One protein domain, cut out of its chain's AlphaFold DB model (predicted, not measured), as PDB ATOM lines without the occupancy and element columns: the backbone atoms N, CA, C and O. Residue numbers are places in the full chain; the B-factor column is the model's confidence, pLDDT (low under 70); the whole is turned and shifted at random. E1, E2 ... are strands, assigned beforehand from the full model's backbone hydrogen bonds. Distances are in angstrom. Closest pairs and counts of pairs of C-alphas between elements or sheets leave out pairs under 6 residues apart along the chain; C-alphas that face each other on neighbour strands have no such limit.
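AT A GLANCE: This is residues 624 to 744 and 1085 to 1155 of the 1170 residues of an uncharacterized protein of Selenomonas sp. oral taxon 126 (UniProt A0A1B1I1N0). The chain is wound in stacked turns, a solenoid whose strands pair with those of the next turn. One wall holds E2, E5, the first part of E8, E10, E13 and E14, another E1, E4, E7, E9 and E11, and a shorter third E3, E6 and the last part of E8. The 192 printed residues have fourteen named strands, E1 to E14 in chain order, and no named helix; the class is all strand, with 95 residues, under half, in named elements. Thirteen strands form one branched, parallel, twisted sheet. The whole is compact, with a radius of gyration of the C-alphas of 16.2 A and spans of 45 by 45 by 34 A.

HOW THE PARTS SIT: In the branched sheet E8, residues 715 to 725, has three parallel neighbours and bends by 76 degrees at residue 720. E5, residues 672 to 679, and E6, residues 682 to 686, lie on one side of it; E10, residues 1085 to 1092, lies on the other side. Within hydrogen-bond range are N 678 and O 717, 2.9 A, N 683 and O 722, 2.9 A, and N 1086 and O 716, 2.9 A. E5 runs on into E6 at 88 degrees. E2, residues 635 to 642, an edge strand, pairs with E5 (N 639 and O 675, 2.8 A). E3, residues 645 to 649, pairs with E6 (N 646 and O 682, 2.8 A). E1, residues 624 to 632, bends by 102 degrees at residue 627, and its pairing is staggered: with E3 (N 625 and O 645, 2.8 A), then with E4, residues 660 to 664 (N 632 and O 663, 2.9 A). E7, residues 692 to 700, pairs with E4 (N 664 and O 697, 2.8 A). E9, residues 731 to 739, pairs with E7 (N 695 and O 733, 2.8 A), and the edge strand E11, residues 1099 to 1103, with E9 (N 734 and O 1099, 2.9 A). E13, residues 1121 to 1127, pairs with E10 (N 1087 and O 1123, 2.9 A), and the edge strand E14, residues 1149 to 1151, with E13 (N 1122 and O 1149, 2.9 A). E12, residues 1112 to 1114, pairs with no named strand.

IN THESE COORDINATES: E1 begins at C-alpha 624 (47.114, 38.405, 27.472). E8 spans 26.7 A to C-alpha 725 (39.527, 23.539, 25.182); E9 spans 19.8 A, E2 19.2 A. E14 ends at C-alpha 1151 (22.076, 35.063, 6.319).

THE WHOLE: The C-alphas farthest apart, of Asp 652 and Gly 1118, are 46.4 A apart. Residues 745 to 1084 are not printed; C-alphas 744 and 1085 are 28.4 A apart. The links E7 to E8 and E13 to E14 are long. Residues 668 to 669, 703 to 705 and 1152 to 1155 have pLDDT under 70.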
ATOM      1  N   ASN A 624      47.365  39.698  26.839       96.88
ATOM      2  CA  ASN A 624      47.114  38.405  27.472       96.88
ATOM      3  C   ASN A 624      46.149  38.607  28.646       96.88
ATOM      4  O   ASN A 624      46.491  39.229  29.653       96.88
ATOM      5  N   LEU A 625      44.940  38.082  28.515       94.62
ATOM      6  CA  LEU A 625      43.877  38.224  29.502       94.62
ATOM      7  C   LEU A 625      43.600  36.870  30.149       94.62
ATOM      8  O   LEU A 625      43.592  35.844  29.468       94.62
ATOM      9  N   PHE A 626      43.420  36.850  31.467       91.56
ATOM     10  CA  PHE A 626      43.203  35.606  32.208       91.56
ATOM     11  C   PHE A 626      41.733  35.457  32.630       91.56
ATOM     12  O   PHE A 626      40.836  35.911  31.924       91.56
ATOM     13  N   ASN A 627      41.479  34.781  33.744       88.00
ATOM     14  CA  ASN A 627      40.206  34.172  34.119       88.00
ATOM     15  C   ASN A 627      38.950  35.053  34.052       88.00
ATOM     16  O   ASN A 627      37.890  34.527  33.730       88.00
ATOM     17  N   HIS A 628      39.045  36.351  34.346       87.44
ATOM     18  CA  HIS A 628      37.892  37.261  34.313       87.44
ATOM     19  C   HIS A 628      37.871  38.181  33.083       87.44
ATOM     20  O   HIS A 628      36.979  39.014  32.970       87.44
ATOM     21  N   ALA A 629      38.858  38.053  32.191       92.38
ATOM     22  CA  ALA A 629      38.896  38.654  30.864       92.38
ATOM     23  C   ALA A 629      38.435  40.128  30.802       92.38
ATOM     24  O   ALA A 629      39.099  40.996  31.374       92.38
ATOM     25  N   ILE A 630      37.361  40.421  30.062       95.06
ATOM     26  CA  ILE A 630      36.865  41.775  29.790       95.06
ATOM     27  C   ILE A 630      35.438  41.905  30.315       95.06
ATOM     28  O   ILE A 630      34.550  41.172  29.886       95.06
ATOM     29  N   GLN A 631      35.208  42.909  31.156       93.00
ATOM     30  CA  GLN A 631      33.889  43.317  31.625       93.00
ATOM     31  C   GLN A 631      33.651  44.782  31.250       93.00
ATOM     32  O   GLN A 631      34.442  45.659  31.603       93.00
ATOM     33  N   ILE A 632      32.570  45.051  30.522       94.12
ATOM     34  CA  ILE A 632      32.161  46.409  30.144       94.12
ATOM     35  C   ILE A 632      30.691  46.625  30.478       94.12
ATOM     36  O   ILE A 632      29.858  45.794  30.138       94.12
ATOM     37  N   GLY A 633      30.356  47.733  31.125       89.69
ATOM     38  CA  GLY A 633      28.971  48.127  31.354       89.69
ATOM     39  C   GLY A 633      28.480  49.163  30.356       89.69
ATOM     40  O   GLY A 633      28.737  49.060  29.157       89.69
ATOM     41  N   GLU A 634      27.747  50.157  30.850       87.88
ATOM     42  CA  GLU A 634      27.192  51.242  30.037       87.88
ATOM     43  C   GLU A 634      28.278  51.965  29.231       87.88
ATOM     44  O   GLU A 634      29.300  52.386  29.774       87.88
ATOM     45  N   GLY A 635      28.028  52.194  27.947       90.88
ATOM     46  CA  GLY A 635      28.904  53.003  27.109       90.88
ATOM     47  C   GLY A 635      28.451  53.044  25.659       90.88
ATOM     48  O   GLY A 635      27.431  52.451  25.306       90.88
ATOM     49  N   ARG A 636      29.219  53.736  24.814       91.69
ATOM     50  CA  ARG A 636      28.956  53.914  23.384       91.69
ATOM     51  C   ARG A 636      30.202  53.840  22.504       91.69
ATOM     52  O   ARG A 636      31.340  53.804  22.967       91.69
ATOM     53  N   GLY A 637      29.970  53.836  21.196       94.00
ATOM     54  CA  GLY A 637      31.023  53.926  20.188       94.00
ATOM     55  C   GLY A 637      31.529  52.552  19.769       94.00
ATOM     56  O   GLY A 637      30.751  51.709  19.313       94.00
ATOM     57  N   ILE A 638      32.841  52.343  19.865       95.94
ATOM     58  CA  ILE A 638      33.517  51.165  19.316       95.94
ATOM     59  C   ILE A 638      34.267  50.408  20.412       95.94
ATOM     60  O   ILE A 638      35.121  50.972  21.081       95.94
ATOM     61  N   VAL A 639      34.032  49.104  20.527       98.44
ATOM     62  CA  VAL A 639      34.900  48.186  21.276       98.44
ATOM     63  C   VAL A 639      35.651  47.322  20.270       98.44
ATOM     64  O   VAL A 639      35.039  46.619  19.467       98.44
ATOM     65  N   ARG A 640      36.984  47.362  20.297       98.62
ATOM     66  CA  ARG A 640      37.850  46.499  19.481       98.62
ATOM     67  C   ARG A 640      38.745  45.674  20.382       98.62
ATOM     68  O   ARG A 640      39.500  46.233  21.165       98.62
ATOM     69  N   VAL A 641      38.675  44.362  20.219       98.75
ATOM     70  CA  VAL A 641      39.536  43.380  20.871       98.75
ATOM     71  C   VAL A 641      40.278  42.639  19.771       98.75
ATOM     72  O   VAL A 641      39.671  41.856  19.038       98.75
ATOM     73  N   THR A 642      41.567  42.922  19.617       98.69
ATOM     74  CA  THR A 642      42.380  42.391  18.524       98.69
ATOM     75  C   THR A 642      43.651  41.717  19.009       98.69
ATOM     76  O   THR A 642      44.199  42.067  20.054       98.69
ATOM     77  N   ASN A 643      44.119  40.722  18.251       98.62
ATOM     78  CA  ASN A 643      45.448  40.119  18.409       98.62
ATOM     79  C   ASN A 643      45.753  39.637  19.842       98.62
ATOM     80  O   ASN A 643      46.898  39.688  20.290       98.62
ATOM     81  N   SER A 644      44.727  39.219  20.585       98.62
ATOM     82  CA  SER A 644      44.820  38.977  22.026       98.62
ATOM     83  C   SER A 644      44.574  37.512  22.374       98.62
ATOM     84  O   SER A 644      43.835  36.795  21.694       98.62
ATOM     85  N   ASN A 645      45.199  37.058  23.456       98.44
ATOM     86  CA  ASN A 645      45.057  35.700  23.963       98.44
ATOM     87  C   ASN A 645      44.318  35.699  25.300       98.44
ATOM     88  O   ASN A 645      44.609  36.504  26.182       98.44
ATOM     89  N   PHE A 646      43.407  34.746  25.454       97.69
ATOM     90  CA  PHE A 646      42.616  34.514  26.651       97.69
ATOM     91  C   PHE A 646      43.013  33.171  27.255       97.69
ATOM     92  O   PHE A 646      43.020  32.152  26.560       97.69
ATOM     93  N   TYR A 647      43.343  33.158  28.542       95.00
ATOM     94  CA  TYR A 647      43.763  31.963  29.269       95.00
ATOM     95  C   TYR A 647      42.844  31.744  30.463       95.00
ATOM     96  O   TYR A 647      42.922  32.465  31.456       95.00
ATOM     97  N   ILE A 648      41.983  30.735  30.377       92.88
ATOM     98  CA  ILE A 648      40.960  30.480  31.390       92.88
ATOM     99  C   ILE A 648      41.180  29.092  31.984       92.88
ATOM    100  O   ILE A 648      41.222  28.090  31.268       92.88
ATOM    101  N   ASN A 649      41.321  29.036  33.306       89.56
ATOM    102  CA  ASN A 649      41.510  27.799  34.063       89.56
ATOM    103  C   ASN A 649      40.410  27.631  35.113       89.56
ATOM    104  O   ASN A 649      39.841  28.618  35.568       89.56
ATOM    105  N   GLN A 650      40.181  26.415  35.598       87.25
ATOM    106  CA  GLN A 650      39.489  26.261  36.876       87.25
ATOM    107  C   GLN A 650      40.280  26.956  37.996       87.25
ATOM    108  O   GLN A 650      41.479  26.708  38.158       87.25
ATOM    109  N   LEU A 651      39.613  27.803  38.781       83.62
ATOM    110  CA  LEU A 651      40.190  28.436  39.964       83.62
ATOM    111  C   LEU A 651      39.435  27.987  41.216       83.62
ATOM    112  O   LEU A 651      38.258  28.296  41.404       83.62
ATOM    113  N   ASP A 652      40.131  27.275  42.103       80.75
ATOM    114  CA  ASP A 652      39.569  26.872  43.389       80.75
ATOM    115  C   ASP A 652      39.216  28.099  44.233       80.75
ATOM    116  O   ASP A 652      40.044  28.995  44.440       80.75
ATOM    117  N   ALA A 653      37.999  28.090  44.785       79.25
ATOM    118  CA  ALA A 653      37.490  29.158  45.638       79.25
ATOM    119  C   ALA A 653      37.474  30.537  44.939       79.25
ATOM    120  O   ALA A 653      37.615  31.569  45.595       79.25
ATOM    121  N   ASP A 654      37.285  30.570  43.617       80.31
ATOM    122  CA  ASP A 654      37.014  31.810  42.890       80.31
ATOM    123  C   ASP A 654      35.648  32.379  43.286       80.31
ATOM    124  O   ASP A 654      34.658  31.648  43.409       80.31
ATOM    125  N   SER A 655      35.588  33.691  43.519       77.50
ATOM    126  CA  SER A 655      34.337  34.370  43.841       77.50
ATOM    127  C   SER A 655      33.387  34.437  42.644       77.50
ATOM    128  O   SER A 655      32.178  34.404  42.867       77.50
ATOM    129  N   TYR A 656      33.911  34.443  41.410       79.19
ATOM    130  CA  TYR A 656      33.134  34.675  40.187       79.19
ATOM    131  C   TYR A 656      33.606  33.750  39.048       79.19
ATOM    132  O   TYR A 656      34.258  34.204  38.111       79.19
ATOM    133  N   PRO A 657      33.273  32.450  39.115       79.31
ATOM    134  CA  PRO A 657      33.957  31.401  38.354       79.31
ATOM    135  C   PRO A 657      33.581  31.303  36.860       79.31
ATOM    136  O   PRO A 657      34.074  30.418  36.164       79.31
ATOM    137  N   ASN A 658      32.714  32.183  36.348       82.81
ATOM    138  CA  ASN A 658      32.177  32.081  34.987       82.81
ATOM    139  C   ASN A 658      33.219  32.449  33.920       82.81
ATOM    140  O   ASN A 658      33.759  33.558  33.922       82.81
ATOM    141  N   ALA A 659      33.438  31.552  32.959       91.75
ATOM    142  CA  ALA A 659      34.412  31.725  31.887       91.75
ATOM    143  C   ALA A 659      33.831  32.485  30.690       91.75
ATOM    144  O   ALA A 659      32.929  31.988  30.015       91.75
ATOM    145  N   HIS A 660      34.404  33.647  30.377       94.44
ATOM    146  CA  HIS A 660      33.987  34.442  29.228       94.44
ATOM    147  C   HIS A 660      35.144  35.161  28.528       94.44
ATOM    148  O   HIS A 660      36.220  35.325  29.102       94.44
ATOM    149  N   LEU A 661      34.928  35.598  27.282       96.56
ATOM    150  CA  LEU A 661      35.820  36.545  26.598       96.56
ATOM    151  C   LEU A 661      35.402  37.989  26.906       96.56
ATOM    152  O   LEU A 661      36.234  38.796  27.323       96.56
ATOM    153  N   LEU A 662      34.114  38.294  26.724       97.19
ATOM    154  CA  LEU A 662      33.518  39.603  26.971       97.19
ATOM    155  C   LEU A 662      32.209  39.466  27.752       97.19
ATOM    156  O   LEU A 662      31.272  38.811  27.305       97.19
ATOM    157  N   GLU A 663      32.105  40.135  28.887       94.62
ATOM    158  CA  GLU A 663      30.855  40.281  29.625       94.62
ATOM    159  C   GLU A 663      30.335  41.713  29.499       94.62
ATOM    160  O   GLU A 663      31.041  42.680  29.797       94.62
ATOM    161  N   PHE A 664      29.078  41.845  29.075       93.00
ATOM    162  CA  PHE A 664      28.335  43.092  29.181       93.00
ATOM    163  C   PHE A 664      27.765  43.179  30.597       93.00
ATOM    164  O   PHE A 664      26.689  42.658  30.893       93.00
ATOM    165  N   ASN A 665      28.541  43.789  31.484       85.75
ATOM    166  CA  ASN A 665      28.257  43.889  32.902       85.75
ATOM    167  C   ASN A 665      27.153  44.926  33.168       85.75
ATOM    168  O   ASN A 665      27.358  46.127  33.016       85.75
ATOM    169  N   LEU A 666      25.993  44.466  33.635       79.25
ATOM    170  CA  LEU A 666      24.833  45.313  33.911       79.25
ATOM    171  C   LEU A 666      24.696  45.686  35.397       79.25
ATOM    172  O   LEU A 666      23.586  45.984  35.829       79.25
ATOM    173  N   THR A 667      25.793  45.729  36.167       71.62
ATOM    174  CA  THR A 667      25.784  46.141  37.596       71.62
ATOM    175  C   THR A 667      25.065  47.487  37.811       71.62
ATOM    176  O   THR A 667      24.382  47.668  38.808       71.62
ATOM    177  N   TYR A 668      25.159  48.425  36.853       66.88
ATOM    178  CA  TYR A 668      24.444  49.718  36.876       66.88
ATOM    179  C   TYR A 668      23.169  49.752  36.008       66.88
ATOM    180  O   TYR A 668      22.679  50.823  35.627       66.88
ATOM    181  N   GLY A 669      22.663  48.577  35.634       68.25
ATOM    182  CA  GLY A 669      21.428  48.366  34.882       68.25
ATOM    183  C   GLY A 669      21.476  48.693  33.383       68.25
ATOM    184  O   GLY A 669      20.479  48.529  32.676       68.25
ATOM    185  N   ARG A 670      22.620  49.148  32.867       80.44
ATOM    186  CA  ARG A 670      22.772  49.676  31.504       80.44
ATOM    187  C   ARG A 670      23.821  48.921  30.700       80.44
ATOM    188  O   ARG A 670      24.805  48.451  31.256       80.44
ATOM    189  N   ILE A 671      23.566  48.798  29.398       86.56
ATOM    190  CA  ILE A 671      24.365  48.019  28.446       86.56
ATOM    191  C   ILE A 671      25.215  48.940  27.564       86.56
ATOM    192  O   ILE A 671      24.889  50.112  27.372       86.56
ATOM    193  N   PHE A 672      26.300  48.405  27.011       92.75
ATOM    194  CA  PHE A 672      27.051  49.057  25.947       92.75
ATOM    195  C   PHE A 672      26.246  49.120  24.638       92.75
ATOM    196  O   PHE A 672      25.794  48.094  24.124       92.75
ATOM    197  N   GLU A 673      26.150  50.311  24.050       91.94
ATOM    198  CA  GLU A 673      25.488  50.570  22.774       91.94
ATOM    199  C   GLU A 673      26.498  50.949  21.687       91.94
ATOM    200  O   GLU A 673      27.002  52.070  21.623       91.94
ATOM    201  N   GLY A 674      26.773  50.052  20.752       93.75
ATOM    202  CA  GLY A 674      27.712  50.381  19.690       93.75
ATOM    203  C   GLY A 674      28.122  49.180  18.876       93.75
ATOM    204  O   GLY A 674      27.362  48.225  18.726       93.75
ATOM    205  N   THR A 675      29.335  49.241  18.339       96.31
ATOM    206  CA  THR A 675      29.925  48.137  17.582       96.31
ATOM    207  C   THR A 675      30.999  47.448  18.408       96.31
ATOM    208  O   THR A 675      31.876  48.110  18.959       96.31
ATOM    209  N   VAL A 676      30.957  46.120  18.445       98.56
ATOM    210  CA  VAL A 676      31.992  45.279  19.049       98.56
ATOM    211  C   VAL A 676      32.662  44.459  17.952       98.56
ATOM    212  O   VAL A 676      31.993  43.756  17.194       98.56
ATOM    213  N   LEU A 677      33.987  44.527  17.877       98.69
ATOM    214  CA  LEU A 677      34.812  43.688  17.013       98.69
ATOM    215  C   LEU A 677      35.759  42.857  17.874       98.69
ATOM    216  O   LEU A 677      36.617  43.413  18.556       98.69
ATOM    217  N   ILE A 678      35.636  41.537  17.782       98.81
ATOM    218  CA  ILE A 678      36.588  40.569  18.328       98.81
ATOM    219  C   ILE A 678      37.269  39.912  17.128       98.81
ATOM    220  O   ILE A 678      36.616  39.210  16.354       98.81
ATOM    221  N   GLU A 679      38.559  40.175  16.929       98.75
ATOM    222  CA  GLU A 679      39.287  39.718  15.745       98.75
ATOM    223  C   GLU A 679      40.677  39.169  16.070       98.75
ATOM    224  O   GLU A 679      41.439  39.778  16.812       98.75
ATOM    225  N   ASN A 680      41.049  38.057  15.429       98.69
ATOM    226  CA  ASN A 680      42.378  37.458  15.579       98.69
ATOM    227  C   ASN A 680      42.712  37.137  17.048       98.69
ATOM    228  O   ASN A 680      43.829  37.355  17.516       98.69
ATOM    229  N   CYS A 681      41.710  36.655  17.786       98.69
ATOM    230  CA  CYS A 681      41.828  36.314  19.198       98.69
ATOM    231  C   CYS A 681      41.842  34.798  19.405       98.69
ATOM    232  O   CYS A 681      41.136  34.047  18.724       98.69
ATOM    233  N   ASN A 682      42.613  34.353  20.398       98.44
ATOM    234  CA  ASN A 682      42.678  32.948  20.793       98.44
ATOM    235  C   ASN A 682      42.192  32.778  22.230       98.44
ATOM    236  O   ASN A 682      42.641  33.513  23.102       98.44
ATOM    237  N   ALA A 683      41.350  31.783  22.499       98.12
ATOM    238  CA  ALA A 683      41.000  31.383  23.862       98.12
ATOM    239  C   ALA A 683      41.505  29.968  24.148       98.12
ATOM    240  O   ALA A 683      41.286  29.058  23.349       98.12
ATOM    241  N   TYR A 684      42.163  29.786  25.291       98.12
ATOM    242  CA  TYR A 684      42.684  28.510  25.772       98.12
ATOM    243  C   TYR A 684      42.036  28.179  27.116       98.12
ATOM    244  O   TYR A 684      42.260  28.873  28.108       98.12
ATOM    245  N   LEU A 685      41.235  27.115  27.135       96.56
ATOM    246  CA  LEU A 685      40.365  26.748  28.249       96.56
ATOM    247  C   LEU A 685      40.831  25.435  28.876       96.56
ATOM    248  O   LEU A 685      40.913  24.413  28.189       96.56
ATOM    249  N   ARG A 686      41.105  25.432  30.180       94.44
ATOM    250  CA  ARG A 686      41.458  24.227  30.941       94.44
ATOM    251  C   ARG A 686      40.438  23.992  32.048       94.44
ATOM    252  O   ARG A 686      40.583  24.521  33.147       94.44
ATOM    253  N   ASP A 687      39.429  23.192  31.709       89.75
ATOM    254  CA  ASP A 687      38.310  22.822  32.582       89.75
ATOM    255  C   ASP A 687      37.661  24.043  33.267       89.75
ATOM    256  O   ASP A 687      37.652  24.119  34.492       89.75
ATOM    257  N   PRO A 688      37.143  25.029  32.501       90.25
ATOM    258  CA  PRO A 688      36.426  26.157  33.096       90.25
ATOM    259  C   PRO A 688      35.268  25.665  33.976       90.25
ATOM    260  O   PRO A 688      34.737  24.568  33.762       90.25
ATOM    261  N   ASP A 689      34.872  26.470  34.965       87.12
ATOM    262  CA  ASP A 689      33.783  26.102  35.873       87.12
ATOM    263  C   ASP A 689      32.488  25.810  35.105       87.12
ATOM    264  O   ASP A 689      32.230  26.370  34.038       87.12
ATOM    265  N   GLY A 690      31.718  24.829  35.579       86.62
ATOM    266  CA  GLY A 690      30.537  24.331  34.862       86.62
ATOM    267  C   GLY A 690      30.825  23.661  33.508       86.62
ATOM    268  O   GLY A 690      29.900  23.135  32.891       86.62
ATOM    269  N   LYS A 691      32.091  23.608  33.062       90.56
ATOM    270  CA  LYS A 691      32.507  23.242  31.699       90.56
ATOM    271  C   LYS A 691      31.841  24.114  30.632       90.56
ATOM    272  O   LYS A 691      31.570  23.616  29.544       90.56
ATOM    273  N   GLU A 692      31.599  25.385  30.918       93.00
ATOM    274  CA  GLU A 692      30.964  26.337  29.999       93.00
ATOM    275  C   GLU A 692      31.958  27.424  29.580       93.00
ATOM    276  O   GLU A 692      32.875  27.755  30.332       93.00
ATOM    277  N   PHE A 693      31.827  27.933  28.354       95.69
ATOM    278  CA  PHE A 693      32.577  29.088  27.871       95.69
ATOM    279  C   PHE A 693      31.700  29.984  27.002       95.69
ATOM    280  O   PHE A 693      31.233  29.571  25.933       95.69
ATOM    281  N   ASP A 694      31.589  31.235  27.439       96.12
ATOM    282  CA  ASP A 694      30.789  32.262  26.792       96.12
ATOM    283  C   ASP A 694      31.684  33.234  26.023       96.12
ATOM    284  O   ASP A 694      32.541  33.915  26.586       96.12
ATOM    285  N   VAL A 695      31.487  33.374  24.715       97.56
ATOM    286  CA  VAL A 695      32.191  34.431  23.973       97.56
ATOM    287  C   VAL A 695      31.693  35.798  24.452       97.56
ATOM    288  O   VAL A 695      32.497  36.647  24.833       97.56
ATOM    289  N   CYS A 696      30.373  35.975  24.493       97.56
ATOM    290  CA  CYS A 696      29.704  37.145  25.048       97.56
ATOM    291  C   CYS A 696      28.700  36.721  26.131       97.56
ATOM    292  O   CYS A 696      27.819  35.903  25.859       97.56
ATOM    293  N   LYS A 697      28.779  37.325  27.320       94.69
ATOM    294  CA  LYS A 697      27.875  37.070  28.456       94.69
ATOM    295  C   LYS A 697      27.083  38.318  28.847       94.69
ATOM    296  O   LYS A 697      27.629  39.419  28.818       94.69
ATOM    297  N   ILE A 698      25.800  38.152  29.188       93.00
ATOM    298  CA  ILE A 698      24.883  39.239  29.567       93.00
ATOM    299  C   ILE A 698      23.893  38.751  30.630       93.00
ATOM    300  O   ILE A 698      23.145  37.810  30.376       93.00
ATOM    301  N   ASP A 699      23.809  39.450  31.761       88.94
ATOM    302  CA  ASP A 699      22.849  39.151  32.832       88.94
ATOM    303  C   ASP A 699      21.961  40.374  33.130       88.94
ATOM    304  O   ASP A 699      22.405  41.349  33.733       88.94
ATOM    305  N   PHE A 700      20.695  40.340  32.697       87.00
ATOM    306  CA  PHE A 700      19.724  41.422  32.907       87.00
ATOM    307  C   PHE A 700      19.134  41.429  34.323       87.00
ATOM    308  O   PHE A 700      18.686  40.409  34.845       87.00
ATOM    309  N   SER A 701      19.014  42.615  34.910       78.44
ATOM    310  CA  SER A 701      18.303  42.807  36.173       78.44
ATOM    311  C   SER A 701      16.917  43.428  35.929       78.44
ATOM    312  O   SER A 701      16.838  44.468  35.267       78.44
ATOM    313  N   PRO A 702      15.814  42.859  36.465       73.81
ATOM    314  CA  PRO A 702      14.485  43.478  36.366       73.81
ATOM    315  C   PRO A 702      14.400  44.817  37.106       73.81
ATOM    316  O   PRO A 702      13.498  45.623  36.868       73.81
ATOM    317  N   GLU A 703      15.338  45.053  38.011       67.44
ATOM    318  CA  GLU A 703      15.496  46.250  38.811       67.44
ATOM    319  C   GLU A 703      16.207  47.397  38.081       67.44
ATOM    320  O   GLU A 703      16.139  48.531  38.561       67.44
ATOM    321  N   ALA A 704      16.848  47.111  36.945       66.06
ATOM    322  CA  ALA A 704      17.580  48.070  36.132       66.06
ATOM    323  C   ALA A 704      16.659  49.127  35.508       66.06
ATOM    324  O   ALA A 704      15.705  48.789  34.806       66.06
ATOM    325  N   VAL A 705      16.992  50.405  35.703       69.06
ATOM    326  CA  VAL A 705      16.307  51.547  35.082       69.06
ATOM    327  C   VAL A 705      17.282  52.310  34.188       69.06
ATOM    328  O   VAL A 705      18.430  52.551  34.568       69.06
ATOM    329  N   SER A 706      16.845  52.674  32.982       70.25
ATOM    330  CA  SER A 706      17.639  53.529  32.098       70.25
ATOM    331  C   SER A 706      17.311  54.997  32.345       70.25
ATOM    332  O   SER A 706      16.148  55.396  32.313       70.25
ATOM    333  N   THR A 707      18.341  55.813  32.544       72.38
ATOM    334  CA  THR A 707      18.236  57.282  32.546       72.38
ATOM    335  C   THR A 707      18.459  57.892  31.164       72.38
ATOM    336  O   THR A 707      18.339  59.102  30.974       72.38
ATOM    337  N   LEU A 708      18.754  57.031  30.192       78.50
ATOM    338  CA  LEU A 708      18.923  57.344  28.787       78.50
ATOM    339  C   LEU A 708      17.666  56.942  28.023       78.50
ATOM    340  O   LEU A 708      17.078  55.892  28.284       78.50
ATOM    341  N   ASP A 709      17.305  57.728  27.015       84.50
ATOM    342  CA  ASP A 709      16.184  57.447  26.112       84.50
ATOM    343  C   ASP A 709      16.514  56.399  25.028       84.50
ATOM    344  O   ASP A 709      15.839  56.292  24.007       84.50
ATOM    345  N   SER A 710      17.541  55.580  25.266       86.00
ATOM    346  CA  SER A 710      17.934  54.453  24.417       86.00
ATOM    347  C   SER A 710      18.396  53.264  25.261       86.00
ATOM    348  O   SER A 710      18.857  53.428  26.392       86.00
ATOM    349  N   TYR A 711      18.181  52.062  24.718       88.75
ATOM    350  CA  TYR A 711      18.643  50.808  25.309       88.75
ATOM    351  C   TYR A 711      18.826  49.752  24.218       88.75
ATOM    352  O   TYR A 711      17.886  49.038  23.853       88.75
ATOM    353  N   ARG A 712      20.025  49.691  23.637       91.19
ATOM    354  CA  ARG A 712      20.311  48.892  22.438       91.19
ATOM    355  C   ARG A 712      21.343  47.794  22.669       91.19
ATOM    356  O   ARG A 712      22.400  48.016  23.243       91.19
ATOM    357  N   PHE A 713      21.062  46.615  22.123       93.69
ATOM    358  CA  PHE A 713      22.024  45.525  22.027       93.69
ATOM    359  C   PHE A 713      23.093  45.853  20.964       93.69
ATOM    360  O   PHE A 713      22.740  46.309  19.869       93.69
ATOM    361  N   PRO A 714      24.388  45.617  21.233       95.12
ATOM    362  CA  PRO A 714      25.458  46.021  20.326       95.12
ATOM    363  C   PRO A 714      25.512  45.197  19.032       95.12
ATOM    364  O   PRO A 714      25.200  44.005  19.006       95.12
ATOM    365  N   ASP A 715      25.975  45.820  17.950       95.50
ATOM    366  CA  ASP A 715      26.326  45.120  16.713       95.50
ATOM    367  C   ASP A 715      27.676  44.413  16.912       95.50
ATOM    368  O   ASP A 715      28.717  45.060  17.039       95.50
ATOM    369  N   VAL A 716      27.668  43.079  16.966       98.19
ATOM    370  CA  VAL A 716      28.856  42.283  17.316       98.19
ATOM    371  C   VAL A 716      29.383  41.512  16.109       98.19
ATOM    372  O   VAL A 716      28.652  40.771  15.452       98.19
ATOM    373  N   THR A 717      30.679  41.651  15.844       98.62
ATOM    374  CA  THR A 717      31.427  40.842  14.879       98.62
ATOM    375  C   THR A 717      32.525  40.067  15.595       98.62
ATOM    376  O   THR A 717      33.424  40.666  16.181       98.62
ATOM    377  N   VAL A 718      32.473  38.740  15.508       98.69
ATOM    378  CA  VAL A 718      33.546  37.839  15.941       98.69
ATOM    379  C   VAL A 718      34.147  37.220  14.693       98.69
ATOM    380  O   VAL A 718      33.427  36.563  13.936       98.69
ATOM    381  N   ARG A 719      35.446  37.435  14.457       98.38
ATOM    382  CA  ARG A 719      36.099  36.869  13.277       98.38
ATOM    383  C   ARG A 719      37.537  36.423  13.456       98.38
ATOM    384  O   ARG A 719      38.244  36.943  14.314       98.38
ATOM    385  N   ASN A 720      37.995  35.499  12.616       98.50
ATOM    386  CA  ASN A 720      39.381  35.016  12.616       98.50
ATOM    387  C   ASN A 720      39.831  34.524  14.005       98.50
ATOM    388  O   ASN A 720      40.944  34.808  14.435       98.50
ATOM    389  N   CYS A 721      38.949  33.861  14.755       98.69
ATOM    390  CA  CYS A 721      39.216  33.470  16.142       98.69
ATOM    391  C   CYS A 721      39.432  31.961  16.277       98.69
ATOM    392  O   CYS A 721      38.872  31.159  15.523       98.69
ATOM    393  N   ARG A 722      40.204  31.560  17.290       98.44
ATOM    394  CA  ARG A 722      40.399  30.151  17.651       98.44
ATOM    395  C   ARG A 722      40.069  29.915  19.118       98.44
ATOM    396  O   ARG A 722      40.737  30.446  20.000       98.44
ATOM    397  N   PHE A 723      39.093  29.057  19.385       97.94
ATOM    398  CA  PHE A 723      38.718  28.670  20.745       97.94
ATOM    399  C   PHE A 723      39.121  27.221  20.992       97.94
ATOM    400  O   PHE A 723      38.649  26.306  20.325       97.94
ATOM    401  N   TYR A 724      40.037  27.002  21.926       97.62
ATOM    402  CA  TYR A 724      40.595  25.693  22.217       97.62
ATOM    403  C   TYR A 724      40.313  25.303  23.664       97.62
ATOM    404  O   TYR A 724      40.723  26.003  24.585       97.62
ATOM    405  N   SER A 725      39.681  24.149  23.864       96.44
ATOM    406  CA  SER A 725      39.527  23.539  25.182       96.44
ATOM    407  C   SER A 725      40.375  22.280  25.308       96.44
ATOM    408  O   SER A 725      40.351  21.406  24.440       96.44
ATOM    409  N   TYR A 726      41.089  22.136  26.423       96.06
ATOM    410  CA  TYR A 726      41.728  20.866  26.786       96.06
ATOM    411  C   TYR A 726      40.696  19.769  27.099       96.06
ATOM    412  O   TYR A 726      41.041  18.587  27.093       96.06
ATOM    413  N   ASN A 727      39.433  20.151  27.303       93.62
ATOM    414  CA  ASN A 727      38.290  19.267  27.454       93.62
ATOM    415  C   ASN A 727      37.298  19.486  26.292       93.62
ATOM    416  O   ASN A 727      36.522  20.439  26.319       93.62
ATOM    417  N   PRO A 728      37.296  18.634  25.251       93.31
ATOM    418  CA  PRO A 728      36.429  18.823  24.082       93.31
ATOM    419  C   PRO A 728      34.920  18.832  24.371       93.31
ATOM    420  O   PRO A 728      34.158  19.231  23.492       93.31
ATOM    421  N   ASP A 729      34.493  18.413  25.566       92.50
ATOM    422  CA  ASP A 729      33.090  18.423  25.998       92.50
ATOM    423  C   ASP A 729      32.650  19.780  26.591       92.50
ATOM    424  O   ASP A 729      31.513  19.909  27.044       92.50
ATOM    425  N   THR A 730      33.525  20.796  26.621       94.31
ATOM    426  CA  THR A 730      33.164  22.159  27.047       94.31
ATOM    427  C   THR A 730      32.005  22.711  26.204       94.31
ATOM    428  O   THR A 730      31.995  22.615  24.974       94.31
ATOM    429  N   TYR A 731      31.008  23.289  26.869       94.62
ATOM    430  CA  TYR A 731      29.831  23.900  26.268       94.62
ATOM    431  C   TYR A 731      30.164  25.310  25.763       94.62
ATOM    432  O   TYR A 731      30.372  26.220  26.557       94.62
ATOM    433  N   LEU A 732      30.259  25.471  24.436       96.31
ATOM    434  CA  LEU A 732      30.510  26.760  23.784       96.31
ATOM    435  C   LEU A 732      29.198  27.509  23.518       96.31
ATOM    436  O   LEU A 732      28.309  26.988  22.829       96.31
ATOM    437  N   VAL A 733      29.141  28.761  23.969       96.88
ATOM    438  CA  VAL A 733      28.045  29.696  23.705       96.88
ATOM    439  C   VAL A 733      28.607  31.004  23.146       96.88
ATOM    440  O   VAL A 733      29.541  31.583  23.691       96.88
ATOM    441  N   TYR A 734      28.048  31.498  22.040       97.81
ATOM    442  CA  TYR A 734      28.460  32.792  21.487       97.81
ATOM    443  C   TYR A 734      27.827  33.963  22.241       97.81
ATOM    444  O   TYR A 734      28.513  34.943  22.516       97.81
ATOM    445  N   PHE A 735      26.544  33.854  22.588       97.31
ATOM    446  CA  PHE A 735      25.814  34.834  23.391       97.31
ATOM    447  C   PHE A 735      25.007  34.123  24.482       97.31
ATOM    448  O   PHE A 735      23.948  33.553  24.196       97.31
ATOM    449  N   MET A 736      25.503  34.154  25.718       95.19
ATOM    450  CA  MET A 736      24.785  33.668  26.896       95.19
ATOM    451  C   MET A 736      24.031  34.828  27.541       95.19
ATOM    452  O   MET A 736      24.636  35.826  27.934       95.19
ATOM    453  N   VAL A 737      22.702  34.718  27.601       94.31
ATOM    454  CA  VAL A 737      21.825  35.788  28.087       94.31
ATOM    455  C   VAL A 737      20.897  35.275  29.189       94.31
ATOM    456  O   VAL A 737      20.038  34.415  28.958       94.31
ATOM    457  N   ALA A 738      21.001  35.857  30.380       92.75
ATOM    458  CA  ALA A 738      20.105  35.575  31.498       92.75
ATOM    459  C   ALA A 738      19.377  36.830  31.996       92.75
ATOM    460  O   ALA A 738      19.665  37.951  31.580       92.75
ATOM    461  N   GLY A 739      18.416  36.628  32.899       91.19
ATOM    462  CA  GLY A 739      17.787  37.722  33.634       91.19
ATOM    463  C   GLY A 739      16.553  38.350  32.975       91.19
ATOM    464  O   GLY A 739      16.065  37.880  31.948       91.19
ATOM    465  N   LYS A 740      15.990  39.389  33.601       89.06
ATOM    466  CA  LYS A 740      14.670  39.940  33.231       89.06
ATOM    467  C   LYS A 740      14.686  41.451  33.049       89.06
ATOM    468  O   LYS A 740      15.520  42.119  33.643       89.06
ATOM    469  N   ARG A 741      13.726  41.992  32.295       86.50
ATOM    470  CA  ARG A 741      13.398  43.431  32.277       86.50
ATOM    471  C   ARG A 741      11.906  43.636  32.513       86.50
ATOM    472  O   ARG A 741      11.089  42.912  31.955       86.50
ATOM    473  N   ASN A 742      11.562  44.622  33.345       83.94
ATOM    474  CA  ASN A 742      10.167  44.912  33.682       83.94
ATOM    475  C   ASN A 742       9.452  45.714  32.584       83.94
ATOM    476  O   ASN A 742       8.303  45.411  32.288       83.94
ATOM    477  N   CYS A 743      10.101  46.734  32.004       88.94
ATOM    478  CA  CYS A 743       9.521  47.630  30.991       88.94
ATOM    479  C   CYS A 743       8.195  48.313  31.414       88.94
ATOM    480  O   CYS A 743       7.384  48.721  30.592       88.94
ATOM    481  N   THR A 744       7.957  48.479  32.714       89.06
ATOM    482  CA  THR A 744       6.734  49.101  33.247       89.06
ATOM    483  C   THR A 744       7.022  50.380  34.020       89.06
ATOM    484  O   THR A 744       8.106  50.535  34.589       89.06
ATOM    485  N   ILE A1085      24.593  40.763  13.531       96.69
ATOM    486  CA  ILE A1085      25.663  40.005  14.194       96.69
ATOM    487  C   ILE A1085      26.417  39.186  13.144       96.69
ATOM    488  O   ILE A1085      25.785  38.568  12.284       96.69
ATOM    489  N   ASN A1086      27.748  39.150  13.224       97.75
ATOM    490  CA  ASN A1086      28.606  38.388  12.315       97.75
ATOM    491  C   ASN A1086      29.494  37.403  13.084       97.75
ATOM    492  O   ASN A1086      30.220  37.807  13.989       97.75
ATOM    493  N   LEU A1087      29.476  36.135  12.675       98.06
ATOM    494  CA  LEU A1087      30.407  35.093  13.109       98.06
ATOM    495  C   LEU A1087      31.150  34.570  11.872       98.06
ATOM    496  O   LEU A1087      30.520  33.981  10.987       98.06
ATOM    497  N   GLU A1088      32.455  34.829  11.775       97.50
ATOM    498  CA  GLU A1088      33.229  34.595  10.547       97.50
ATOM    499  C   GLU A1088      34.583  33.930  10.826       97.50
ATOM    500  O   GLU A1088      35.343  34.412  11.650       97.50
ATOM    501  N   ASP A1089      34.939  32.851  10.133       97.75
ATOM    502  CA  ASP A1089      36.290  32.264  10.227       97.75
ATOM    503  C   ASP A1089      36.687  31.895  11.678       97.75
ATOM    504  O   ASP A1089      37.722  32.317  12.201       97.75
ATOM    505  N   ILE A1090      35.823  31.135  12.361       98.00
ATOM    506  CA  ILE A1090      36.008  30.732  13.765       98.00
ATOM    507  C   ILE A1090      36.286  29.234  13.837       98.00
ATOM    508  O   ILE A1090      35.465  28.426  13.396       98.00
ATOM    509  N   THR A1091      37.409  28.869  14.459       97.62
ATOM    510  CA  THR A1091      37.826  27.469  14.624       97.62
ATOM    511  C   THR A1091      37.754  27.004  16.076       97.62
ATOM    512  O   THR A1091      38.054  27.767  16.999       97.62
ATOM    513  N   THR A1092      37.363  25.747  16.301       97.25
ATOM    514  CA  THR A1092      37.286  25.163  17.651       97.25
ATOM    515  C   THR A1092      37.458  23.646  17.665       97.25
ATOM    516  O   THR A1092      37.139  22.960  16.700       97.25
ATOM    517  N   ASN A1093      37.964  23.099  18.777       95.62
ATOM    518  CA  ASN A1093      38.016  21.650  19.016       95.62
ATOM    519  C   ASN A1093      36.892  21.124  19.930       95.62
ATOM    520  O   ASN A1093      36.846  19.916  20.183       95.62
ATOM    521  N   MET A1094      36.024  22.005  20.434       94.38
ATOM    522  CA  MET A1094      34.852  21.647  21.241       94.38
ATOM    523  C   MET A1094      33.784  20.975  20.366       94.38
ATOM    524  O   MET A1094      33.620  21.333  19.197       94.38
ATOM    525  N   LYS A1095      33.087  19.962  20.893       86.38
ATOM    526  CA  LYS A1095      32.175  19.099  20.121       86.38
ATOM    527  C   LYS A1095      30.751  19.138  20.663       86.38
ATOM    528  O   LYS A1095      30.532  19.126  21.864       86.38
ATOM    529  N   GLY A1096      29.766  19.094  19.762       77.31
ATOM    530  CA  GLY A1096      28.346  18.955  20.125       77.31
ATOM    531  C   GLY A1096      27.702  20.199  20.755       77.31
ATOM    532  O   GLY A1096      26.504  20.173  21.037       77.31
ATOM    533  N   SER A1097      28.463  21.281  20.931       78.00
ATOM    534  CA  SER A1097      28.073  22.549  21.553       78.00
ATOM    535  C   SER A1097      28.590  23.738  20.731       78.00
ATOM    536  O   SER A1097      29.721  23.721  20.253       78.00
ATOM    537  N   GLY A1098      27.760  24.761  20.533       88.62
ATOM    538  CA  GLY A1098      28.079  25.939  19.716       88.62
ATOM    539  C   GLY A1098      26.867  26.855  19.590       88.62
ATOM    540  O   GLY A1098      26.478  27.253  18.495       88.62
ATOM    541  N   ASP A1099      26.162  27.098  20.687       95.69
ATOM    542  CA  ASP A1099      24.893  27.812  20.602       95.69
ATOM    543  C   ASP A1099      25.132  29.284  20.273       95.69
ATOM    544  O   ASP A1099      25.839  29.987  20.990       95.69
ATOM    545  N   VAL A1100      24.547  29.757  19.165       96.25
ATOM    546  CA  VAL A1100      24.661  31.173  18.784       96.25
ATOM    547  C   VAL A1100      24.026  32.035  19.870       96.25
ATOM    548  O   VAL A1100      24.630  32.996  20.313       96.25
ATOM    549  N   PHE A1101      22.847  31.646  20.351       96.19
ATOM    550  CA  PHE A1101      22.235  32.208  21.551       96.19
ATOM    551  C   PHE A1101      21.855  31.080  22.505       96.19
ATOM    552  O   PHE A1101      21.247  30.090  22.078       96.19
ATOM    553  N   ALA A1102      22.151  31.263  23.788       95.00
ATOM    554  CA  ALA A1102      21.600  30.470  24.877       95.00
ATOM    555  C   ALA A1102      20.895  31.388  25.882       95.00
ATOM    556  O   ALA A1102      21.319  32.517  26.127       95.00
ATOM    557  N   PHE A1103      19.793  30.888  26.443       94.69
ATOM    558  CA  PHE A1103      19.013  31.580  27.464       94.69
ATOM    559  C   PHE A1103      18.787  30.654  28.653       94.69
ATOM    560  O   PHE A1103      18.529  29.457  28.479       94.69
ATOM    561  N   TRP A1104      18.788  31.213  29.860       89.81
ATOM    562  CA  TRP A1104      18.307  30.499  31.036       89.81
ATOM    563  C   TRP A1104      16.768  30.494  31.062       89.81
ATOM    564  O   TRP A1104      16.145  31.291  31.753       89.81
ATOM    565  N   GLU A1105      16.120  29.581  30.324       84.50
ATOM    566  CA  GLU A1105      14.652  29.580  30.098       84.50
ATOM    567  C   GLU A1105      13.779  29.561  31.376       84.50
ATOM    568  O   GLU A1105      12.599  29.907  31.318       84.50
ATOM    569  N   LYS A1106      14.331  29.182  32.543       86.25
ATOM    570  CA  LYS A1106      13.630  29.250  33.844       86.25
ATOM    571  C   LYS A1106      13.571  30.675  34.424       86.25
ATOM    572  O   LYS A1106      12.720  30.935  35.275       86.25
ATOM    573  N   GLY A1107      14.448  31.583  33.995       88.38
ATOM    574  CA  GLY A1107      14.591  32.917  34.579       88.38
ATOM    575  C   GLY A1107      14.791  34.071  33.596       88.38
ATOM    576  O   GLY A1107      14.639  35.206  34.031       88.38
ATOM    577  N   THR A1108      15.062  33.823  32.313       94.88
ATOM    578  CA  THR A1108      15.161  34.880  31.296       94.88
ATOM    579  C   THR A1108      13.774  35.376  30.874       94.88
ATOM    580  O   THR A1108      12.893  34.560  30.604       94.88
ATOM    581  N   ASP A1109      13.570  36.694  30.814       94.12
ATOM    582  CA  ASP A1109      12.354  37.337  30.281       94.12
ATOM    583  C   ASP A1109      12.651  38.799  29.905       94.12
ATOM    584  O   ASP A1109      12.619  39.693  30.755       94.12
ATOM    585  N   VAL A1110      13.030  39.037  28.646       93.88
ATOM    586  CA  VAL A1110      13.455  40.366  28.179       93.88
ATOM    587  C   VAL A1110      12.617  40.795  26.969       93.88
ATOM    588  O   VAL A1110      12.786  40.240  25.878       93.88
ATOM    589  N   PRO A1111      11.727  41.793  27.125       94.31
ATOM    590  CA  PRO A1111      10.996  42.389  26.011       94.31
ATOM    591  C   PRO A1111      11.935  43.109  25.035       94.31
ATOM    592  O   PRO A1111      12.802  43.889  25.444       94.31
ATOM    593  N   THR A1112      11.740  42.890  23.732       95.38
ATOM    594  CA  THR A1112      12.594  43.470  22.680       95.38
ATOM    595  C   THR A1112      11.801  44.191  21.587       95.38
ATOM    596  O   THR A1112      10.597  43.979  21.411       95.38
ATOM    597  N   LYS A1113      12.481  45.058  20.828       95.00
ATOM    598  CA  LYS A1113      11.967  45.711  19.615       95.00
ATOM    599  C   LYS A1113      13.024  45.724  18.505       95.00
ATOM    600  O   LYS A1113      14.218  45.633  18.770       95.00
ATOM    601  N   LEU A1114      12.585  45.816  17.248       95.00
ATOM    602  CA  LEU A1114      13.498  46.046  16.125       95.00
ATOM    603  C   LEU A1114      13.972  47.499  16.138       95.00
ATOM    604  O   LEU A1114      13.175  48.399  16.395       95.00
ATOM    605  N   GLY A1115      15.250  47.710  15.830       90.44
ATOM    606  CA  GLY A1115      15.813  49.047  15.696       90.44
ATOM    607  C   GLY A1115      15.480  49.737  14.380       90.44
ATOM    608  O   GLY A1115      14.711  49.242  13.555       90.44
ATOM    609  N   SER A1116      16.132  50.878  14.159       85.88
ATOM    610  CA  SER A1116      15.976  51.725  12.958       85.88
ATOM    611  C   SER A1116      16.182  51.004  11.614       85.88
ATOM    612  O   SER A1116      15.651  51.437  10.594       85.88
ATOM    613  N   THR A1117      16.914  49.887  11.592       86.38
ATOM    614  CA  THR A1117      17.112  49.043  10.399       86.38
ATOM    615  C   THR A1117      15.864  48.246  10.008       86.38
ATOM    616  O   THR A1117      15.812  47.694   8.906       86.38
ATOM    617  N   GLY A1118      14.890  48.118  10.915       92.31
ATOM    618  CA  GLY A1118      13.712  47.269  10.754       92.31
ATOM    619  C   GLY A1118      14.034  45.774  10.655       92.31
ATOM    620  O   GLY A1118      13.185  45.002  10.215       92.31
ATOM    621  N   ALA A1119      15.251  45.350  11.009       90.25
ATOM    622  CA  ALA A1119      15.684  43.962  10.892       90.25
ATOM    623  C   ALA A1119      16.758  43.608  11.924       90.25
ATOM    624  O   ALA A1119      17.681  44.384  12.151       90.25
ATOM    625  N   TRP A1120      16.670  42.387  12.452       95.50
ATOM    626  CA  TRP A1120      17.722  41.737  13.227       95.50
ATOM    627  C   TRP A1120      18.321  40.613  12.381       95.50
ATOM    628  O   TRP A1120      17.615  39.667  12.025       95.50
ATOM    629  N   ARG A1121      19.593  40.733  11.983       95.75
ATOM    630  CA  ARG A1121      20.260  39.763  11.096       95.75
ATOM    631  C   ARG A1121      21.395  39.040  11.806       95.75
ATOM    632  O   ARG A1121      22.142  39.650  12.562       95.75
ATOM    633  N   ILE A1122      21.570  37.756  11.508       96.56
ATOM    634  CA  ILE A1122      22.719  36.972  11.973       96.56
ATOM    635  C   ILE A1122      23.391  36.339  10.762       96.56
ATOM    636  O   ILE A1122      22.775  35.552  10.041       96.56
ATOM    637  N   LYS A1123      24.658  36.682  10.538       96.00
ATOM    638  CA  LYS A1123      25.500  36.117   9.489       96.00
ATOM    639  C   LYS A1123      26.483  35.129  10.102       96.00
ATOM    640  O   LYS A1123      27.211  35.475  11.027       96.00
ATOM    641  N   VAL A1124      26.520  33.918   9.552       95.38
ATOM    642  CA  VAL A1124      27.487  32.878   9.931       95.38
ATOM    643  C   VAL A1124      28.228  32.436   8.676       95.38
ATOM    644  O   VAL A1124      27.597  32.053   7.687       95.38
ATOM    645  N   ASN A1125      29.558  32.512   8.694       94.50
ATOM    646  CA  ASN A1125      30.407  32.163   7.561       94.50
ATOM    647  C   ASN A1125      31.672  31.440   8.034       94.50
ATOM    648  O   ASN A1125      32.424  31.999   8.816       94.50
ATOM    649  N   ASN A1126      31.933  30.229   7.537       94.06
ATOM    650  CA  ASN A1126      33.136  29.463   7.887       94.06
ATOM    651  C   ASN A1126      33.367  29.332   9.416       94.06
ATOM    652  O   ASN A1126      34.358  29.812   9.959       94.06
ATOM    653  N   VAL A1127      32.412  28.722  10.123       94.44
ATOM    654  CA  VAL A1127      32.457  28.517  11.582       94.44
ATOM    655  C   VAL A1127      32.364  27.021  11.886       94.44
ATOM    656  O   VAL A1127      31.388  26.388  11.482       94.44
ATOM    657  N   ASP A1128      33.355  26.470  12.598       93.38
ATOM    658  CA  ASP A1128      33.505  25.021  12.835       93.38
ATOM    659  C   ASP A1128      32.326  24.392  13.596       93.38
ATOM    660  O   ASP A1128      31.921  23.267  13.298       93.38
ATOM    661  N   CYS A1129      31.769  25.098  14.585       91.06
ATOM    662  CA  CYS A1129      30.684  24.584  15.418       91.06
ATOM    663  C   CYS A1129      29.671  25.682  15.755       91.06
ATOM    664  O   CYS A1129      29.998  26.634  16.460       91.06
ATOM    665  N   TYR A1130      28.436  25.547  15.261       93.00
ATOM    666  CA  TYR A1130      27.343  26.452  15.607       93.00
ATOM    667  C   TYR A1130      25.967  25.762  15.573       93.00
ATOM    668  O   TYR A1130      25.741  24.825  14.804       93.00
ATOM    669  N   ARG A1131      25.020  26.252  16.380       93.62
ATOM    670  CA  ARG A1131      23.622  25.801  16.421       93.62
ATOM    671  C   ARG A1131      22.681  26.959  16.764       93.62
ATOM    672  O   ARG A1131      22.959  27.767  17.646       93.62
ATOM    673  N   PHE A1132      21.531  27.005  16.092       92.00
ATOM    674  CA  PHE A1132      20.408  27.873  16.454       92.00
ATOM    675  C   PHE A1132      19.363  27.056  17.212       92.00
ATOM    676  O   PHE A1132      18.872  26.047  16.701       92.00
ATOM    677  N   ARG A1133      19.035  27.476  18.436       89.62
ATOM    678  CA  ARG A1133      18.045  26.804  19.284       89.62
ATOM    679  C   ARG A1133      16.635  27.334  19.029       89.62
ATOM    680  O   ARG A1133      16.440  28.461  18.581       89.62
ATOM    681  N   THR A1134      15.649  26.501  19.341       89.00
ATOM    682  CA  THR A1134      14.246  26.906  19.472       89.00
ATOM    683  C   THR A1134      13.927  27.047  20.954       89.00
ATOM    684  O   THR A1134      14.362  26.218  21.752       89.00
ATOM    685  N   PHE A1135      13.175  28.084  21.309       92.06
ATOM    686  CA  PHE A1135      12.851  28.432  22.691       92.06
ATOM    687  C   PHE A1135      11.339  28.457  22.873       92.06
ATOM    688  O   PHE A1135      10.624  28.929  21.986       92.06
ATOM    689  N   ALA A1136      10.847  27.984  24.019       90.06
ATOM    690  CA  ALA A1136       9.410  27.792  24.235       90.06
ATOM    691  C   ALA A1136       8.596  29.099  24.145       90.06
ATOM    692  O   ALA A1136       7.460  29.085  23.678       90.06
ATOM    693  N   LYS A1137       9.191  30.225  24.561       91.81
ATOM    694  CA  LYS A1137       8.591  31.571  24.521       91.81
ATOM    695  C   LYS A1137       9.178  32.476  23.431       91.81
ATOM    696  O   LYS A1137       8.922  33.670  23.437       91.81
ATOM    697  N   GLY A1138       9.966  31.930  22.502       92.94
ATOM    698  CA  GLY A1138      10.720  32.725  21.527       92.94
ATOM    699  C   GLY A1138      12.056  33.256  22.064       92.94
ATOM    700  O   GLY A1138      12.491  32.910  23.163       92.94
ATOM    701  N   TYR A1139      12.750  34.056  21.248       94.62
ATOM    702  CA  TYR A1139      14.059  34.622  21.598       94.62
ATOM    703  C   TYR A1139      13.957  35.578  22.791       94.62
ATOM    704  O   TYR A1139      12.955  36.275  22.949       94.62
ATOM    705  N   PHE A1140      14.997  35.600  23.633       95.31
ATOM    706  CA  PHE A1140      15.010  36.323  24.913       95.31
ATOM    707  C   PHE A1140      13.875  35.902  25.872       95.31
ATOM    708  O   PHE A1140      13.537  36.621  26.811       95.31
ATOM    709  N   CYS A1141      13.296  34.718  25.636       95.44
ATOM    710  CA  CYS A1141      12.265  34.078  26.451       95.44
ATOM    711  C   CYS A1141      10.998  34.922  26.697       95.44
ATOM    712  O   CYS A1141      10.263  34.648  27.649       95.44
ATOM    713  N   HIS A1142      10.704  35.874  25.807       94.19
ATOM    714  CA  HIS A1142       9.525  36.736  25.871       94.19
ATOM    715  C   HIS A1142       8.648  36.582  24.620       94.19
ATOM    716  O   HIS A1142       9.127  36.646  23.484       94.19
ATOM    717  N   GLU A1143       7.348  36.381  24.839       92.94
ATOM    718  CA  GLU A1143       6.385  36.114  23.771       92.94
ATOM    719  C   GLU A1143       6.228  37.325  22.839       92.94
ATOM    720  O   GLU A1143       6.150  38.466  23.280       92.94
ATOM    721  N   GLY A1144       6.175  37.085  21.527       91.12
ATOM    722  CA  GLY A1144       6.014  38.147  20.528       91.12
ATOM    723  C   GLY A1144       7.299  38.896  20.159       91.12
ATOM    724  O   GLY A1144       7.258  39.754  19.277       91.12
ATOM    725  N   ASN A1145       8.443  38.551  20.762       95.56
ATOM    726  CA  ASN A1145       9.734  39.106  20.365       95.56
ATOM    727  C   ASN A1145      10.074  38.791  18.889       95.56
ATOM    728  O   ASN A1145       9.818  37.675  18.420       95.56
ATOM    729  N   PRO A1146      10.699  39.732  18.150       94.19
ATOM    730  CA  PRO A1146      11.168  39.486  16.790       94.19
ATOM    731  C   PRO A1146      12.188  38.340  16.726       94.19
ATOM    732  O   PRO A1146      13.060  38.216  17.583       94.19
ATOM    733  N   ALA A1147      12.115  37.524  15.673       92.06
ATOM    734  CA  ALA A1147      13.106  36.486  15.383       92.06
ATOM    735  C   ALA A1147      14.209  37.012  14.440       92.06
ATOM    736  O   ALA A1147      13.932  37.882  13.606       92.06
ATOM    737  N   PRO A1148      15.444  36.477  14.510       94.12
ATOM    738  CA  PRO A1148      16.518  36.910  13.631       94.12
ATOM    739  C   PRO A1148      16.327  36.365  12.214       94.12
ATOM    740  O   PRO A1148      15.908  35.227  12.006       94.12
ATOM    741  N   THR A1149      16.734  37.150  11.221       94.31
ATOM    742  CA  THR A1149      16.949  36.671   9.854       94.31
ATOM    743  C   THR A1149      18.361  36.107   9.731       94.31
ATOM    744  O   THR A1149      19.342  36.837   9.869       94.31
ATOM    745  N   ILE A1150      18.476  34.813   9.441       92.56
ATOM    746  CA  ILE A1150      19.769  34.136   9.282       92.56
ATOM    747  C   ILE A1150      20.252  34.302   7.833       92.56
ATOM    748  O   ILE A1150      19.516  33.999   6.893       92.56
ATOM    749  N   VAL A1151      21.485  34.777   7.638       85.81
ATOM    750  CA  VAL A1151      22.076  35.063   6.319       85.81
ATOM    751  C   VAL A1151      23.330  34.206   6.097       85.81
ATOM    752  O   VAL A1151      24.323  34.364   6.801       85.81
ATOM    753  N   GLY A1152      23.312  33.330   5.080       68.94
ATOM    754  CA  GLY A1152      24.471  32.518   4.673       68.94
ATOM    755  C   GLY A1152      24.301  31.806   3.317       68.94
ATOM    756  O   GLY A1152      23.190  31.433   2.939       68.94
ATOM    757  N   ARG A1153      25.403  31.613   2.569       47.38
ATOM    758  CA  ARG A1153      25.487  30.777   1.347       47.38
ATOM    759  C   ARG A1153      26.726  29.860   1.400       47.38
ATOM    760  O   ARG A1153      27.833  30.333   1.205       47.38
ATOM    761  N   GLY A1154      26.478  28.556   1.571       37.41
ATOM    762  CA  GLY A1154      27.134  27.434   0.877       37.41
ATOM    763  C   GLY A1154      28.585  27.035   1.196       37.41
ATOM    764  O   GLY A1154      29.498  27.536   0.557       37.41
ATOM    765  N   ALA A1155      28.753  25.950   1.964       29.70
ATOM    766  CA  ALA A1155      29.461  24.743   1.510       29.70
ATOM    767  C   ALA A1155      29.022  23.514   2.337       29.70
ATOM    768  O   ALA A1155      29.143  23.501   3.553       29.70
TER     769      ALA A1155